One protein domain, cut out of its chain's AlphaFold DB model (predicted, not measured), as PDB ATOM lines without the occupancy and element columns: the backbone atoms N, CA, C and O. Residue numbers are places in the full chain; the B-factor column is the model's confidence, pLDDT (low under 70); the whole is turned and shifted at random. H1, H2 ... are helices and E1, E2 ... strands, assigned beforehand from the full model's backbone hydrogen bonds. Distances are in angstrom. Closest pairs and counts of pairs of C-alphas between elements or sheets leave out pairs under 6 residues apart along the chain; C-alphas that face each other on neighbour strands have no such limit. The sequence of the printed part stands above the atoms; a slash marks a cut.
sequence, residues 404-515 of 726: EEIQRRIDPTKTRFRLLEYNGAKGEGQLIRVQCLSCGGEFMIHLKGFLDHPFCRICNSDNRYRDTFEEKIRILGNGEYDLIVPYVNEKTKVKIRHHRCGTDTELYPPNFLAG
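AT A GLANCE: This is residues 404 to 515 of the 726 residues of an uncharacterized protein of Clostridium sp. M62/1 (UniProt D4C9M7). Two small lobes sit at the two ends of the longest axis, each a three-stranded antiparallel sheet with two short helices on its inner side, joined by one long link. The first lobe holds H1, H2 and the sheet E1 - E2 - E3, the second holds H3, H4 and the sheet E4 - E5 - E6; the space between them is largely open, and residues 460 to 466 of the link stand free. The printed part has 112 residues, with four named helices and six named strands in the order H1 E1 E2 E3 H2 H3 E4 E5 E6 H4, and its class is mixed, helices and strands. The whole is only just compact, close to loose, with a radius of gyration of the C-alphas of 15.7 A and spans of 41 by 31 by 26 A.

HOW THE PARTS SIT: E1, residues 417 to 423, E2, residues 431 to 436, and E3, residues 442 to 446, form a meander, each strand the antiparallel neighbour of the one before. N 420 and O 433 are 2.9 A apart across E1 and E2, and N 432 and O 445 are 2.8 A apart across E2 and E3. H1, residues 404 to 410, and H2, residues 447 to 452, are on the same face of this sheet, making two layers, helices on one face of a sheet. H1 runs across the strands at a height over the sheet of 8.8 A; its closest C-alphas to E1 are those of Gln 407 and Leu 419, 5.7 A. H2 only just stands up from the sheet, rising 43 degrees. H1 and H2 only just touch, with 3 pairs of C-alphas within 8 A, the closest those of Ile 410 and Leu 451, 6.6 A. E4, residues 481 to 483, E5, residues 494 to 498, and E6, residues 504 to 507, form a second meander; N 482 and O 497 are 2.9 A apart, and N 505 and O 496 are 2.8 A apart. H3, residues 469 to 476, and H4, residues 509 to 513, only graze this sheet. H3 and H4 touch, closest at the C-alphas of Leu 476 and Leu 513, 7.4 A. H2 and H3 are apart. In H1, H2, H3 and H4 every O i to N i+4 pair is within hydrogen-bond range.

IN THESE COORDINATES: H1 begins at C-alpha 404 (139.937, 173.940, 187.890). E1 measures 17.0 A, E2 16.0 A, E3 13.7 A, E5 13.0 A and H3 10.2 A. H4 ends at C-alpha 513 (157.359, 177.885, 168.317).

THE WHOLE: The C-alphas farthest apart are those of Ala 425 and Val 488, 44.1 A. The printed part has no cut, and the link H2 to H3, 16 residues, is long. Mean pLDDT of the printed part is 73.0; residues 423 to 430 and 460 to 469 are among those under 70.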
ATOM      1  N   GLU A 404     140.567 173.140 188.927       63.75
ATOM      2  CA  GLU A 404     139.937 173.940 187.890       63.75
ATOM      3  C   GLU A 404     140.845 175.087 187.424       63.75
ATOM      4  O   GLU A 404     140.832 175.440 186.246       63.75
ATOM      5  N   GLU A 405     141.698 175.635 188.287       64.62
ATOM      6  CA  GLU A 405     142.776 176.554 187.905       64.62
ATOM      7  C   GLU A 405     143.862 175.836 187.089       64.62
ATOM      8  O   GLU A 405     144.282 176.336 186.044       64.62
ATOM      9  N   ILE A 406     144.292 174.637 187.498       73.75
ATOM     10  CA  ILE A 406     145.270 173.848 186.729       73.75
ATOM     11  C   ILE A 406     144.684 173.403 185.385       73.75
ATOM     12  O   ILE A 406     145.352 173.540 184.360       73.75
ATOM     13  N   GLN A 407     143.427 172.957 185.350       81.12
ATOM     14  CA  GLN A 407     142.707 172.660 184.112       81.12
ATOM     15  C   GLN A 407     142.620 173.903 183.225       81.12
ATOM     16  O   GLN A 407     142.893 173.799 182.033       81.12
ATOM     17  N   ARG A 408     142.325 175.086 183.786       71.75
ATOM     18  CA  ARG A 408     142.336 176.355 183.038       71.75
ATOM     19  C   ARG A 408     143.704 176.682 182.446       71.75
ATOM     20  O   ARG A 408     143.766 177.261 181.369       71.75
ATOM     21  N   ARG A 409     144.796 176.302 183.108       71.31
ATOM     22  CA  ARG A 409     146.160 176.481 182.585       71.31
ATOM     23  C   ARG A 409     146.502 175.481 181.476       71.31
ATOM     24  O   ARG A 409     147.212 175.849 180.549       71.31
ATOM     25  N   ILE A 410     146.025 174.241 181.581       79.56
ATOM     26  CA  ILE A 410     146.264 173.151 180.617       79.56
ATOM     27  C   ILE A 410     145.439 173.343 179.342       79.56
ATOM     28  O   ILE A 410     145.979 173.289 178.241       79.56
ATOM     29  N   ASP A 411     144.130 173.529 179.499       77.19
ATOM     30  CA  ASP A 411     143.164 173.763 178.429       77.19
ATOM     31  C   ASP A 411     141.906 174.425 179.033       77.19
ATOM     32  O   ASP A 411     141.041 173.724 179.579       77.19
ATOM     33  N   PRO A 412     141.780 175.764 178.940       65.69
ATOM     34  CA  PRO A 412     140.632 176.499 179.468       65.69
ATOM     35  C   PRO A 412     139.303 176.099 178.830       65.69
ATOM     36  O   PRO A 412     138.258 176.230 179.462       65.69
ATOM     37  N   THR A 413     139.331 175.605 177.590       70.75
ATOM     38  CA  THR A 413     138.121 175.239 176.844       70.75
ATOM     39  C   THR A 413     137.641 173.822 177.157       70.75
ATOM     40  O   THR A 413     136.509 173.480 176.826       70.75
ATOM     41  N   LYS A 414     138.482 172.994 177.800       70.31
ATOM     42  CA  LYS A 414     138.235 171.564 178.072       70.31
ATOM     43  C   LYS A 414     137.899 170.753 176.801       70.31
ATOM     44  O   LYS A 414     137.262 169.706 176.900       70.31
ATOM     45  N   THR A 415     138.296 171.223 175.612       74.75
ATOM     46  CA  THR A 415     137.936 170.601 174.319       74.75
ATOM     47  C   THR A 415     139.009 169.667 173.768       74.75
ATOM     48  O   THR A 415     138.704 168.778 172.976       74.75
ATOM     49  N   ARG A 416     140.266 169.826 174.192       76.25
ATOM     50  CA  ARG A 416     141.420 169.071 173.681       76.25
ATOM     51  C   ARG A 416     142.042 168.183 174.744       76.25
ATOM     52  O   ARG A 416     142.457 167.063 174.433       76.25
ATOM     53  N   PHE A 417     142.101 168.674 175.978       86.94
ATOM     54  CA  PHE A 417     142.745 167.982 177.084       86.94
ATOM     55  C   PHE A 417     141.915 168.047 178.362       86.94
ATOM     56  O   PHE A 417     141.443 169.108 178.774       86.94
ATOM     57  N   ARG A 418     141.795 166.899 179.022       89.88
ATOM     58  CA  ARG A 418     141.174 166.772 180.338       89.88
ATOM     59  C   ARG A 418     142.245 166.418 181.360       89.88
ATOM     60  O   ARG A 418     142.909 165.392 181.232       89.88
ATOM     61  N   LEU A 419     142.416 167.275 182.358       89.00
ATOM     62  CA  LEU A 419     143.196 166.992 183.552       89.00
ATOM     63  C   LEU A 419     142.483 165.889 184.330       89.00
ATOM     64  O   LEU A 419     141.313 166.030 184.680       89.00
ATOM     65  N   LEU A 420     143.197 164.797 184.570       85.69
ATOM     66  CA  LEU A 420     142.722 163.706 185.409       85.69
ATOM     67  C   LEU A 420     143.236 163.883 186.838       85.69
ATOM     68  O   LEU A 420     142.462 163.778 187.781       85.69
ATOM     69  N   GLU A 421     144.527 164.195 186.997       81.00
ATOM     70  CA  GLU A 421     145.190 164.303 188.304       81.00
ATOM     71  C   GLU A 421     146.288 165.382 188.282       81.00
ATOM     72  O   GLU A 421     146.971 165.559 187.269       81.00
ATOM     73  N   TYR A 422     146.493 166.073 189.409       80.06
ATOM     74  CA  TYR A 422     147.618 166.986 189.650       80.06
ATOM     75  C   TYR A 422     148.282 166.647 190.984       80.06
ATOM     76  O   TYR A 422     147.626 166.646 192.022       80.06
ATOM     77  N   ASN A 423     149.596 166.438 190.950       69.31
ATOM     78  CA  ASN A 423     150.426 166.192 192.122       69.31
ATOM     79  C   ASN A 423     151.516 167.268 192.163       69.31
ATOM     80  O   ASN A 423     152.373 167.317 191.277       69.31
ATOM     81  N   GLY A 424     151.499 168.157 193.158       58.38
ATOM     82  CA  GLY A 424     152.488 169.232 193.213       58.38
ATOM     83  C   GLY A 424     152.848 169.682 194.615       58.38
ATOM     84  O   GLY A 424     152.125 170.472 195.205       58.38
ATOM     85  N   ALA A 425     154.036 169.285 195.072       52.41
ATOM     86  CA  ALA A 425     154.726 169.942 196.174       52.41
ATOM     87  C   ALA A 425     155.622 171.090 195.663       52.41
ATOM     88  O   ALA A 425     156.132 171.059 194.537       52.41
ATOM     89  N   LYS A 426     155.861 172.117 196.495       39.31
ATOM     90  CA  LYS A 426     156.921 173.109 196.240       39.31
ATOM     91  C   LYS A 426     158.281 172.419 196.366       39.31
ATOM     92  O   LYS A 426     158.655 172.042 197.469       39.31
ATOM     93  N   GLY A 427     159.022 172.316 195.264       49.28
ATOM     94  CA  GLY A 427     160.421 171.882 195.276       49.28
ATOM     95  C   GLY A 427     160.822 171.085 194.042       49.28
ATOM     96  O   GLY A 427     161.714 171.517 193.324       49.28
ATOM     97  N   GLU A 428     160.141 169.972 193.750       44.31
ATOM     98  CA  GLU A 428     160.719 168.943 192.857       44.31
ATOM     99  C   GLU A 428     159.728 168.300 191.868       44.31
ATOM    100  O   GLU A 428     159.773 167.110 191.588       44.31
ATOM    101  N   GLY A 429     158.867 169.117 191.252       56.31
ATOM    102  CA  GLY A 429     158.194 168.743 190.003       56.31
ATOM    103  C   GLY A 429     156.685 168.592 190.124       56.31
ATOM    104  O   GLY A 429     156.163 167.530 190.428       56.31
ATOM    105  N   GLN A 430     155.974 169.663 189.771       69.88
ATOM    106  CA  GLN A 430     154.534 169.634 189.521       69.88
ATOM    107  C   GLN A 430     154.241 168.634 188.395       69.88
ATOM    108  O   GLN A 430     154.646 168.885 187.258       69.88
ATOM    109  N   LEU A 431     153.580 167.517 188.693       79.25
ATOM    110  CA  LEU A 431     153.192 166.479 187.737       79.25
ATOM    111  C   LEU A 431     151.686 166.533 187.481       79.25
ATOM    112  O   LEU A 431     150.894 166.796 188.383       79.25
ATOM    113  N   ILE A 432     151.302 166.282 186.234       86.06
ATOM    114  CA  ILE A 432     149.914 166.174 185.796       86.06
ATOM    115  C   ILE A 432     149.713 164.879 185.020       86.06
ATOM    116  O   ILE A 432     150.586 164.457 184.258       86.06
ATOM    117  N   ARG A 433     148.531 164.289 185.173       89.25
ATOM    118  CA  ARG A 433     148.025 163.229 184.304       89.25
ATOM    119  C   ARG A 433     146.913 163.803 183.440       89.25
ATOM    120  O   ARG A 433     145.954 164.376 183.958       89.25
ATOM    121  N   VAL A 434     147.062 163.690 182.124       90.00
ATOM    122  CA  VAL A 434     146.193 164.349 181.143       90.00
ATOM    123  C   VAL A 434     145.667 163.324 180.147       90.00
ATOM    124  O   VAL A 434     146.431 162.513 179.625       90.00
ATOM    125  N   GLN A 435     144.373 163.397 179.852       91.56
ATOM    126  CA  GLN A 435     143.738 162.680 178.754       91.56
ATOM    127  C   GLN A 435     143.623 163.592 177.534       91.56
ATOM    128  O   GLN A 435     143.135 164.720 177.630       91.56
ATOM    129  N   CYS A 436     144.032 163.098 176.369       89.00
ATOM    130  CA  CYS A 436     143.756 163.756 175.101       89.00
ATOM    131  C   CYS A 436     142.369 163.357 174.595       89.00
ATOM    132  O   CYS A 436     142.096 162.177 174.397       89.00
ATOM    133  N   LEU A 437     141.499 164.335 174.349       85.31
ATOM    134  CA  LEU A 437     140.120 164.074 173.934       85.31
ATOM    135  C   LEU A 437     139.993 163.668 172.458       85.31
ATOM    136  O   LEU A 437     138.978 163.095 172.083       85.31
ATOM    137  N   SER A 438     141.013 163.918 171.628       80.44
ATOM    138  CA  SER A 438     140.991 163.513 170.215       80.44
ATOM    139  C   SER A 438     141.382 162.050 169.994       80.44
ATOM    140  O   SER A 438     140.757 161.385 169.176       80.44
ATOM    141  N   CYS A 439     142.389 161.529 170.707       81.38
ATOM    142  CA  CYS A 439     142.801 160.122 170.593       81.38
ATOM    143  C   CYS A 439     142.358 159.236 171.764       81.38
ATOM    144  O   CYS A 439     142.572 158.029 171.722       81.38
ATOM    145  N   GLY A 440     141.808 159.821 172.830       84.81
ATOM    146  CA  GLY A 440     141.413 159.128 174.060       84.81
ATOM    147  C   GLY A 440     142.570 158.723 174.981       84.81
ATOM    148  O   GLY A 440     142.323 158.324 176.116       84.81
ATOM    149  N   GLY A 441     143.822 158.831 174.526       86.25
ATOM    150  CA  GLY A 441     144.997 158.369 175.262       86.25
ATOM    151  C   GLY A 441     145.369 159.238 176.470       86.25
ATOM    152  O   GLY A 441     145.229 160.464 176.443       86.25
ATOM    153  N   GLU A 442     145.900 158.592 177.510       92.81
ATOM    154  CA  GLU A 442     146.324 159.211 178.772       92.81
ATOM    155  C   GLU A 442     147.848 159.206 178.919       92.81
ATOM    156  O   GLU A 442     148.512 158.230 178.578       92.81
ATOM    157  N   PHE A 443     148.415 160.284 179.459       88.62
ATOM    158  CA  PHE A 443     149.849 160.360 179.736       88.62
ATOM    159  C   PHE A 443     150.155 161.236 180.953       88.62
ATOM    160  O   PHE A 443     149.428 162.182 181.267       88.62
ATOM    161  N   MET A 444     151.264 160.925 181.629       86.44
ATOM    162  CA  MET A 444     151.810 161.728 182.725       86.44
ATOM    163  C   MET A 444     152.958 162.614 182.246       86.44
ATOM    164  O   MET A 444     153.781 162.195 181.432       86.44
ATOM    165  N   ILE A 445     153.019 163.847 182.750       84.50
ATOM    166  CA  ILE A 445     154.051 164.825 182.393       84.50
ATOM    167  C   ILE A 445     154.177 165.917 183.461       84.50
ATOM    168  O   ILE A 445     153.235 166.194 184.196       84.50
ATOM    169  N   HIS A 446     155.324 166.593 183.536       78.12
ATOM    170  CA  HIS A 446     155.442 167.808 184.339       78.12
ATOM    171  C   HIS A 446     154.541 168.930 183.811       78.12
ATOM    172  O   HIS A 446     154.563 169.220 182.615       78.12
ATOM    173  N   LEU A 447     153.829 169.633 184.701       77.50
ATOM    174  CA  LEU A 447     152.952 170.754 184.347       77.50
ATOM    175  C   LEU A 447     153.706 171.803 183.528       77.50
ATOM    176  O   LEU A 447     153.240 172.199 182.469       77.50
ATOM    177  N   LYS A 448     154.904 172.200 183.970       73.75
ATOM    178  CA  LYS A 448     155.744 173.135 183.211       73.75
ATOM    179  C   LYS A 448     156.058 172.607 181.804       73.75
ATOM    180  O   LYS A 448     155.824 173.308 180.833       73.75
ATOM    181  N   GLY A 449     156.503 171.354 181.693       73.44
ATOM    182  CA  GLY A 449     156.828 170.739 180.400       73.44
ATOM    183  C   GLY A 449     155.616 170.556 179.477       73.44
ATOM    184  O   GLY A 449     155.767 170.546 178.256       73.44
ATOM    185  N   PHE A 450     154.411 170.431 180.034       81.81
ATOM    186  CA  PHE A 450     153.175 170.459 179.259       81.81
ATOM    187  C   PHE A 450     152.813 171.874 178.804       81.81
ATOM    188  O   PHE A 450     152.493 172.055 177.641       81.81
ATOM    189  N   LEU A 451     152.901 172.879 179.679       70.62
ATOM    190  CA  LEU A 451     152.599 174.273 179.325       70.62
ATOM    191  C   LEU A 451     153.565 174.826 178.271       70.62
ATOM    192  O   LEU A 451     153.140 175.549 177.375       70.62
ATOM    193  N   ASP A 452     154.841 174.445 178.347       64.62
ATOM    194  CA  ASP A 452     155.848 174.816 177.349       64.62
ATOM    195  C   ASP A 452     155.545 174.156 175.983       64.62
ATOM    196  O   ASP A 452     155.805 174.737 174.927       64.62
ATOM    197  N   HIS A 453     154.946 172.957 175.986       74.25
ATOM    198  CA  HIS A 453     154.648 172.165 174.788       74.25
ATOM    199  C   HIS A 453     153.304 171.407 174.912       74.25
ATOM    200  O   HIS A 453     153.322 170.193 175.164       74.25
ATOM    201  N   PRO A 454     152.150 172.080 174.709       76.75
ATOM    202  CA  PRO A 454     150.816 171.558 175.034       76.75
ATOM    203  C   PRO A 454     150.271 170.635 173.935       76.75
ATOM    204  O   PRO A 454     149.259 170.904 173.285       76.75
ATOM    205  N   PHE A 455     150.978 169.532 173.694       81.00
ATOM    206  CA  PHE A 455     150.647 168.546 172.672       81.00
ATOM    207  C   PHE A 455     150.459 167.165 173.289       81.00
ATOM    208  O   PHE A 455     151.121 166.796 174.262       81.00
ATOM    209  N   CYS A 456     149.580 166.371 172.679       81.62
ATOM    210  CA  CYS A 456     149.381 164.989 173.081       81.62
ATOM    211  C   CYS A 456     150.662 164.192 172.817       81.62
ATOM    212  O   CYS A 456     151.122 164.126 171.678       81.62
ATOM    213  N   ARG A 457     151.222 163.560 173.854       82.00
ATOM    214  CA  ARG A 457     152.448 162.749 173.722       82.00
ATOM    215  C   ARG A 457     152.230 161.448 172.957       82.00
ATOM    216  O   ARG A 457     153.189 160.864 172.476       82.00
ATOM    217  N   ILE A 458     150.970 161.046 172.807       80.12
ATOM    218  CA  ILE A 458     150.569 159.855 172.059       80.12
ATOM    219  C   ILE A 458     150.325 160.211 170.590       80.12
ATOM    220  O   ILE A 458     150.900 159.579 169.716       80.12
ATOM    221  N   CYS A 459     149.549 161.263 170.290       70.19
ATOM    222  CA  CYS A 459     149.335 161.690 168.897       70.19
ATOM    223  C   CYS A 459     150.614 162.218 168.238       70.19
ATOM    224  O   CYS A 459     150.730 162.195 167.017       70.19
ATOM    225  N   ASN A 460     151.545 162.738 169.041       67.25
ATOM    226  CA  ASN A 460     152.762 163.390 168.568       67.25
ATOM    227  C   ASN A 460     154.033 162.565 168.839       67.25
ATOM    228  O   ASN A 460     155.126 163.124 168.852       67.25
ATOM    229  N   SER A 461     153.901 161.254 169.075       62.09
ATOM    230  CA  SER A 461     155.032 160.347 169.333       62.09
ATOM    231  C   SER A 461     155.982 160.203 168.136       62.09
ATOM    232  O   SER A 461     157.166 159.957 168.336       62.09
ATOM    233  N   ASP A 462     155.484 160.436 166.915       49.25
ATOM    234  CA  ASP A 462     156.204 160.202 165.653       49.25
ATOM    235  C   ASP A 462     156.376 161.448 164.765       49.25
ATOM    236  O   ASP A 462     156.738 161.331 163.594       49.25
ATOM    237  N   ASN A 463     156.086 162.657 165.266       48.19
ATOM    238  CA  ASN A 463     156.156 163.894 164.463       48.19
ATOM    239  C   ASN A 463     155.280 163.844 163.177       48.19
ATOM    240  O   ASN A 463     155.514 164.570 162.209       48.19
ATOM    241  N   ARG A 464     154.270 162.955 163.148       42.44
ATOM    242  CA  ARG A 464     153.424 162.637 161.980       42.44
ATOM    243  C   ARG A 464     152.161 163.493 161.849       42.44
ATOM    244  O   ARG A 464     151.327 163.218 160.991       42.44
ATOM    245  N   TYR A 465     152.041 164.561 162.631       40.00
ATOM    246  CA  TYR A 465     150.999 165.566 162.442       40.00
ATOM    247  C   TYR A 465     151.593 166.750 161.658       40.00
ATOM    248  O   TYR A 465     152.324 167.580 162.203       40.00
ATOM    249  N   ARG A 466     151.347 166.797 160.338       46.03
ATOM    250  CA  ARG A 466     151.721 167.938 159.478       46.03
ATOM    251  C   ARG A 466     150.735 169.091 159.691       46.03
ATOM    252  O   ARG A 466     149.957 169.409 158.802       46.03
ATOM    253  N   ASP A 467     150.788 169.725 160.855       53.16
ATOM    254  CA  ASP A 467     150.185 171.047 161.020       53.16
ATOM    255  C   ASP A 467     151.024 172.062 160.237       53.16
ATOM    256  O   ASP A 467     152.246 172.151 160.434       53.16
ATOM    257  N   THR A 468     150.383 172.821 159.342       66.38
ATOM    258  CA  THR A 468     151.020 173.960 158.670       66.38
ATOM    259  C   THR A 468     151.496 174.964 159.720       66.38
ATOM    260  O   THR A 468     151.012 175.007 160.854       66.38
ATOM    261  N   PHE A 469     152.493 175.782 159.382       69.31
ATOM    262  CA  PHE A 469     152.989 176.793 160.317       69.31
ATOM    263  C   PHE A 469     151.884 177.781 160.750       69.31
ATOM    264  O   PHE A 469     151.885 178.238 161.890       69.31
ATOM    265  N   GLU A 470     150.898 178.025 159.888       70.69
ATOM    266  CA  GLU A 470     149.682 178.794 160.185       70.69
ATOM    267  C   GLU A 470     148.831 178.139 161.277       70.69
ATOM    268  O   GLU A 470     148.452 178.798 162.244       70.69
ATOM    269  N   GLU A 471     148.607 176.828 161.185       66.00
ATOM    270  CA  GLU A 471     147.867 176.064 162.192       66.00
ATOM    271  C   GLU A 471     148.604 176.086 163.543       66.00
ATOM    272  O   GLU A 471     148.002 176.294 164.597       66.00
ATOM    273  N   LYS A 472     149.942 175.991 163.519       70.44
ATOM    274  CA  LYS A 472     150.784 176.131 164.718       70.44
ATOM    275  C   LYS A 472     150.702 177.533 165.320       70.44
ATOM    276  O   LYS A 472     150.676 177.636 166.543       70.44
ATOM    277  N   ILE A 473     150.631 178.592 164.508       72.81
ATOM    278  CA  ILE A 473     150.410 179.962 165.001       72.81
ATOM    279  C   ILE A 473     149.044 180.082 165.660       72.81
ATOM    280  O   ILE A 473     148.963 180.555 166.794       72.81
ATOM    281  N   ARG A 474     147.996 179.599 164.990       67.12
ATOM    282  CA  ARG A 474     146.628 179.612 165.508       67.12
ATOM    283  C   ARG A 474     146.543 178.896 166.852       67.12
ATOM    284  O   ARG A 474     145.977 179.426 167.801       67.12
ATOM    285  N   ILE A 475     147.162 177.724 166.964       57.97
ATOM    286  CA  ILE A 475     147.145 176.914 168.184       57.97
ATOM    287  C   ILE A 475     147.989 177.546 169.300       57.97
ATOM    288  O   ILE A 475     147.500 177.739 170.411       57.97
ATOM    289  N   LEU A 476     149.257 177.865 169.034       62.69
ATOM    290  CA  LEU A 476     150.204 178.349 170.048       62.69
ATOM    291  C   LEU A 476     149.966 179.809 170.450       62.69
ATOM    292  O   LEU A 476     150.377 180.230 171.536       62.69
ATOM    293  N   GLY A 477     149.335 180.576 169.566       66.00
ATOM    294  CA  GLY A 477     148.860 181.933 169.795       66.00
ATOM    295  C   GLY A 477     147.439 182.002 170.353       66.00
ATOM    296  O   GLY A 477     146.938 183.106 170.519       66.00
ATOM    297  N   ASN A 478     146.790 180.862 170.634       64.44
ATOM    298  CA  ASN A 478     145.417 180.786 171.149       64.44
ATOM    299  C   ASN A 478     144.380 181.537 170.285       64.44
ATOM    300  O   ASN A 478     143.464 182.170 170.796       64.44
ATOM    301  N   GLY A 479     144.561 181.515 168.964       70.06
ATOM    302  CA  GLY A 479     143.727 182.236 168.001       70.06
ATOM    303  C   GLY A 479     143.927 183.753 167.988       70.06
ATOM    304  O   GLY A 479     143.278 184.416 167.195       70.06
ATOM    305  N   GLU A 480     144.823 184.304 168.812       71.81
ATOM    306  CA  GLU A 480     145.023 185.754 168.946       71.81
ATOM    307  C   GLU A 480     146.009 186.333 167.920       71.81
ATOM    308  O   GLU A 480     146.385 187.500 168.030       71.81
ATOM    309  N   TYR A 481     146.514 185.523 166.986       78.44
ATOM    310  CA  TYR A 481     147.563 185.935 166.059       78.44
ATOM    311  C   TYR A 481     147.209 185.610 164.613       78.44
ATOM    312  O   TYR A 481     146.920 184.456 164.299       78.44
ATOM    313  N   ASP A 482     147.363 186.603 163.737       80.25
ATOM    314  CA  ASP A 482     147.298 186.418 162.288       80.25
ATOM    315  C   ASP A 482     148.700 186.340 161.693       80.25
ATOM    316  O   ASP A 482     149.579 187.142 162.023       80.25
ATOM    317  N   LEU A 483     148.907 185.398 160.771       83.00
ATOM    318  CA  LEU A 483     150.090 185.379 159.920       83.00
ATOM    319  C   LEU A 483     149.869 186.354 158.757       83.00
ATOM    320  O   LEU A 483     149.085 186.087 157.855       83.00
ATOM    321  N   ILE A 484     150.562 187.491 158.787       81.12
ATOM    322  CA  ILE A 484     150.415 188.556 157.782       81.12
ATOM    323  C   ILE A 484     151.259 188.263 156.541       81.12
ATOM    324  O   ILE A 484     150.853 188.559 155.420       81.12
ATOM    325  N   VAL A 485     152.448 187.689 156.740       77.50
ATOM    326  CA  VAL A 485     153.343 187.277 155.653       77.50
ATOM    327  C   VAL A 485     153.456 185.756 155.668       77.50
ATOM    328  O   VAL A 485     153.869 185.217 156.699       77.50
ATOM    329  N   PRO A 486     153.117 185.063 154.564       73.62
ATOM    330  CA  PRO A 486     153.081 183.608 154.522       73.62
ATOM    331  C   PRO A 486     154.449 182.987 154.813       73.62
ATOM    332  O   PRO A 486     155.508 183.540 154.504       73.62
ATOM    333  N   TYR A 487     154.415 181.811 155.426       79.94
ATOM    334  CA  TYR A 487     155.612 181.074 155.803       79.94
ATOM    335  C   TYR A 487     156.300 180.471 154.579       79.94
ATOM    336  O   TYR A 487     155.674 179.781 153.780       79.94
ATOM    337  N   VAL A 488     157.613 180.691 154.475       76.00
ATOM    338  CA  VAL A 488     158.441 180.132 153.393       76.00
ATOM    339  C   VAL A 488     159.317 178.993 153.924       76.00
ATOM    340  O   VAL A 488     159.321 177.900 153.366       76.00
ATOM    341  N   ASN A 489     160.076 179.234 154.997       74.38
ATOM    342  CA  ASN A 489     160.907 178.243 155.690       74.38
ATOM    343  C   ASN A 489     161.318 178.775 157.081       74.38
ATOM    344  O   ASN A 489     161.091 179.938 157.403       74.38
ATOM    345  N   GLU A 490     161.969 177.948 157.905       76.19
ATOM    346  CA  GLU A 490     162.374 178.305 159.280       76.19
ATOM    347  C   GLU A 490     163.438 179.414 159.378       76.19
ATOM    348  O   GLU A 490     163.577 180.046 160.427       76.19
ATOM    349  N   LYS A 491     164.188 179.659 158.299       77.06
ATOM    350  CA  LYS A 491     165.266 180.659 158.228       77.06
ATOM    351  C   LYS A 491     164.789 182.003 157.677       77.06
ATOM    352  O   LYS A 491     165.565 182.954 157.655       77.06
ATOM    353  N   THR A 492     163.537 182.104 157.243       81.25
ATOM    354  CA  THR A 492     162.935 183.348 156.765       81.25
ATOM    355  C   THR A 492     162.011 183.892 157.846       81.25
ATOM    356  O   THR A 492     161.196 183.156 158.398       81.25
ATOM    357  N   LYS A 493     162.150 185.179 158.184       80.12
ATOM    358  CA  LYS A 493     161.268 185.812 159.168       80.12
ATOM    359  C   LYS A 493     159.832 185.824 158.657       80.12
ATOM    360  O   LYS A 493     159.584 186.087 157.485       80.12
ATOM    361  N   VAL A 494     158.907 185.589 159.571       85.88
ATOM    362  CA  VAL A 494     157.474 185.774 159.363       85.88
ATOM    363  C   VAL A 494     157.025 187.034 160.082       85.88
ATOM    364  O   VAL A 494     157.629 187.441 161.080       85.88
ATOM    365  N   LYS A 495     155.948 187.635 159.585       83.88
ATOM    366  CA  LYS A 495     155.297 188.777 160.220       83.88
ATOM    367  C   LYS A 495     153.961 188.322 160.784       83.88
ATOM    368  O   LYS A 495     153.120 187.835 160.032       83.88
ATOM    369  N   ILE A 496     153.789 188.469 162.091       84.69
ATOM    370  CA  ILE A 496     152.568 188.074 162.798       84.69
ATOM    371  C   ILE A 496     151.932 189.280 163.486       84.69
ATOM    372  O   ILE A 496     152.652 190.126 164.014       84.69
ATOM    373  N   ARG A 497     150.602 189.351 163.509       79.75
ATOM    374  CA  ARG A 497     149.834 190.418 164.167       79.75
ATOM    375  C   ARG A 497     149.115 189.872 165.384       79.75
ATOM    376  O   ARG A 497     148.378 188.911 165.238       79.75
ATOM    377  N   HIS A 498     149.281 190.486 166.555       81.06
ATOM    378  CA  HIS A 498     148.497 190.131 167.747       81.06
ATOM    379  C   HIS A 498     147.189 190.927 167.792       81.06
ATOM    380  O   HIS A 498     147.230 192.154 167.819       81.06
ATOM    381  N   HIS A 499     146.038 190.258 167.856       67.25
ATOM    382  CA  HIS A 499     144.715 190.896 167.826       67.25
ATOM    383  C   HIS A 499     144.498 191.875 168.982       67.25
ATOM    384  O   HIS A 499     143.974 192.965 168.778       67.25
ATOM    385  N   ARG A 500     144.936 191.520 170.197       59.28
ATOM    386  CA  ARG A 500     144.644 192.303 171.410       59.28
ATOM    387  C   ARG A 500     145.368 193.648 171.463       59.28
ATOM    388  O   ARG A 500     144.839 194.592 172.038       59.28
ATOM    389  N   CYS A 501     146.591 193.726 170.944       52.16
ATOM    390  CA  CYS A 501     147.387 194.960 170.961       52.16
ATOM    391  C   CYS A 501     147.654 195.541 169.567       52.16
ATOM    392  O   CYS A 501     148.365 196.535 169.457       52.16
ATOM    393  N   GLY A 502     147.159 194.896 168.508       61.62
ATOM    394  CA  GLY A 502     147.331 195.312 167.114       61.62
ATOM    395  C   GLY A 502     148.774 195.296 166.595       61.62
ATOM    396  O   GLY A 502     149.017 195.733 165.475       61.62
ATOM    397  N   THR A 503     149.746 194.825 167.384       69.25
ATOM    398  CA  THR A 503     151.169 194.950 167.045       69.25
ATOM    399  C   THR A 503     151.599 193.888 166.043       69.25
ATOM    400  O   THR A 503     151.415 192.691 166.275       69.25
ATOM    401  N   ASP A 504     152.264 194.337 164.979       78.44
ATOM    402  CA  ASP A 504     152.967 193.478 164.036       78.44
ATOM    403  C   ASP A 504     154.379 193.174 164.544       78.44
ATOM    404  O   ASP A 504     155.180 194.079 164.766       78.44
ATOM    405  N   THR A 505     154.711 191.897 164.701       77.44
ATOM    406  CA  THR A 505     156.039 191.446 165.127       77.44
ATOM    407  C   THR A 505     156.684 190.617 164.026       77.44
ATOM    408  O   THR A 505     156.109 189.635 163.556       77.44
ATOM    409  N   GLU A 506     157.907 190.983 163.643       82.69
ATOM    410  CA  GLU A 506     158.760 190.146 162.801       82.69
ATOM    411  C   GLU A 506     159.645 189.240 163.653       82.69
ATOM    412  O   GLU A 506     160.416 189.700 164.498       82.69
ATOM    413  N   LEU A 507     159.575 187.938 163.402       81.94
ATOM    414  CA  LEU A 507     160.385 186.948 164.107       81.94
ATOM    415  C   LEU A 507     160.671 185.733 163.226       81.94
ATOM    416  O   LEU A 507     160.025 185.515 162.203       81.94
ATOM    417  N   TYR A 508     161.659 184.931 163.616       81.31
ATOM    418  CA  TYR A 508     161.892 183.645 162.965       81.31
ATOM    419  C   TYR A 508     160.851 182.618 163.435       81.31
ATOM    420  O   TYR A 508     160.586 182.556 164.640       81.31
ATOM    421  N   PRO A 509     160.302 181.779 162.537       80.81
ATOM    422  CA  PRO A 509     159.340 180.732 162.872       80.81
ATOM    423  C   PRO A 509     159.709 179.884 164.104       80.81
ATOM    424  O   PRO A 509     158.863 179.759 164.992       80.81
ATOM    425  N   PRO A 510     160.959 179.392 164.263       75.31
ATOM    426  CA  PRO A 510     161.352 178.633 165.452       75.31
ATOM    427  C   PRO A 510     161.216 179.420 166.757       75.31
ATOM    428  O   PRO A 510     160.894 178.839 167.788       75.31
ATOM    429  N   ASN A 511     161.401 180.743 166.733       73.44
ATOM    430  CA  ASN A 511     161.291 181.556 167.940       73.44
ATOM    431  C   ASN A 511     159.842 181.640 168.433       73.44
ATOM    432  O   ASN A 511     159.599 181.571 169.637       73.44
ATOM    433  N   PHE A 512     158.872 181.743 167.517       76.38
ATOM    434  CA  PHE A 512     157.455 181.693 167.884       76.38
ATOM    435  C   PHE A 512     157.080 180.328 168.463       76.38
ATOM    436  O   PHE A 512     156.411 180.245 169.497       76.38
ATOM    437  N   LEU A 513     157.564 179.252 167.835       69.31
ATOM    438  CA  LEU A 513     157.359 177.885 168.317       69.31
ATOM    439  C   LEU A 513     157.993 177.660 169.700       69.31
ATOM    440  O   LEU A 513     157.412 176.964 170.526       69.31
ATOM    441  N   ALA A 514     159.125 178.309 169.984       62.25
ATOM    442  CA  ALA A 514     159.815 178.287 171.276       62.25
ATOM    443  C   ALA A 514     159.178 179.188 172.356       62.25
ATOM    444  O   ALA A 514     159.771 179.405 173.412       62.25
ATOM    445  N   GLY A 515     157.982 179.733 172.106       59.41
ATOM    446  CA  GLY A 515     157.231 180.504 173.097       59.41
ATOM    447  C   GLY A 515     157.439 182.018 173.034       59.41
ATOM    448  O   GLY A 515     156.892 182.728 173.876       59.41
TER     449      GLY A 515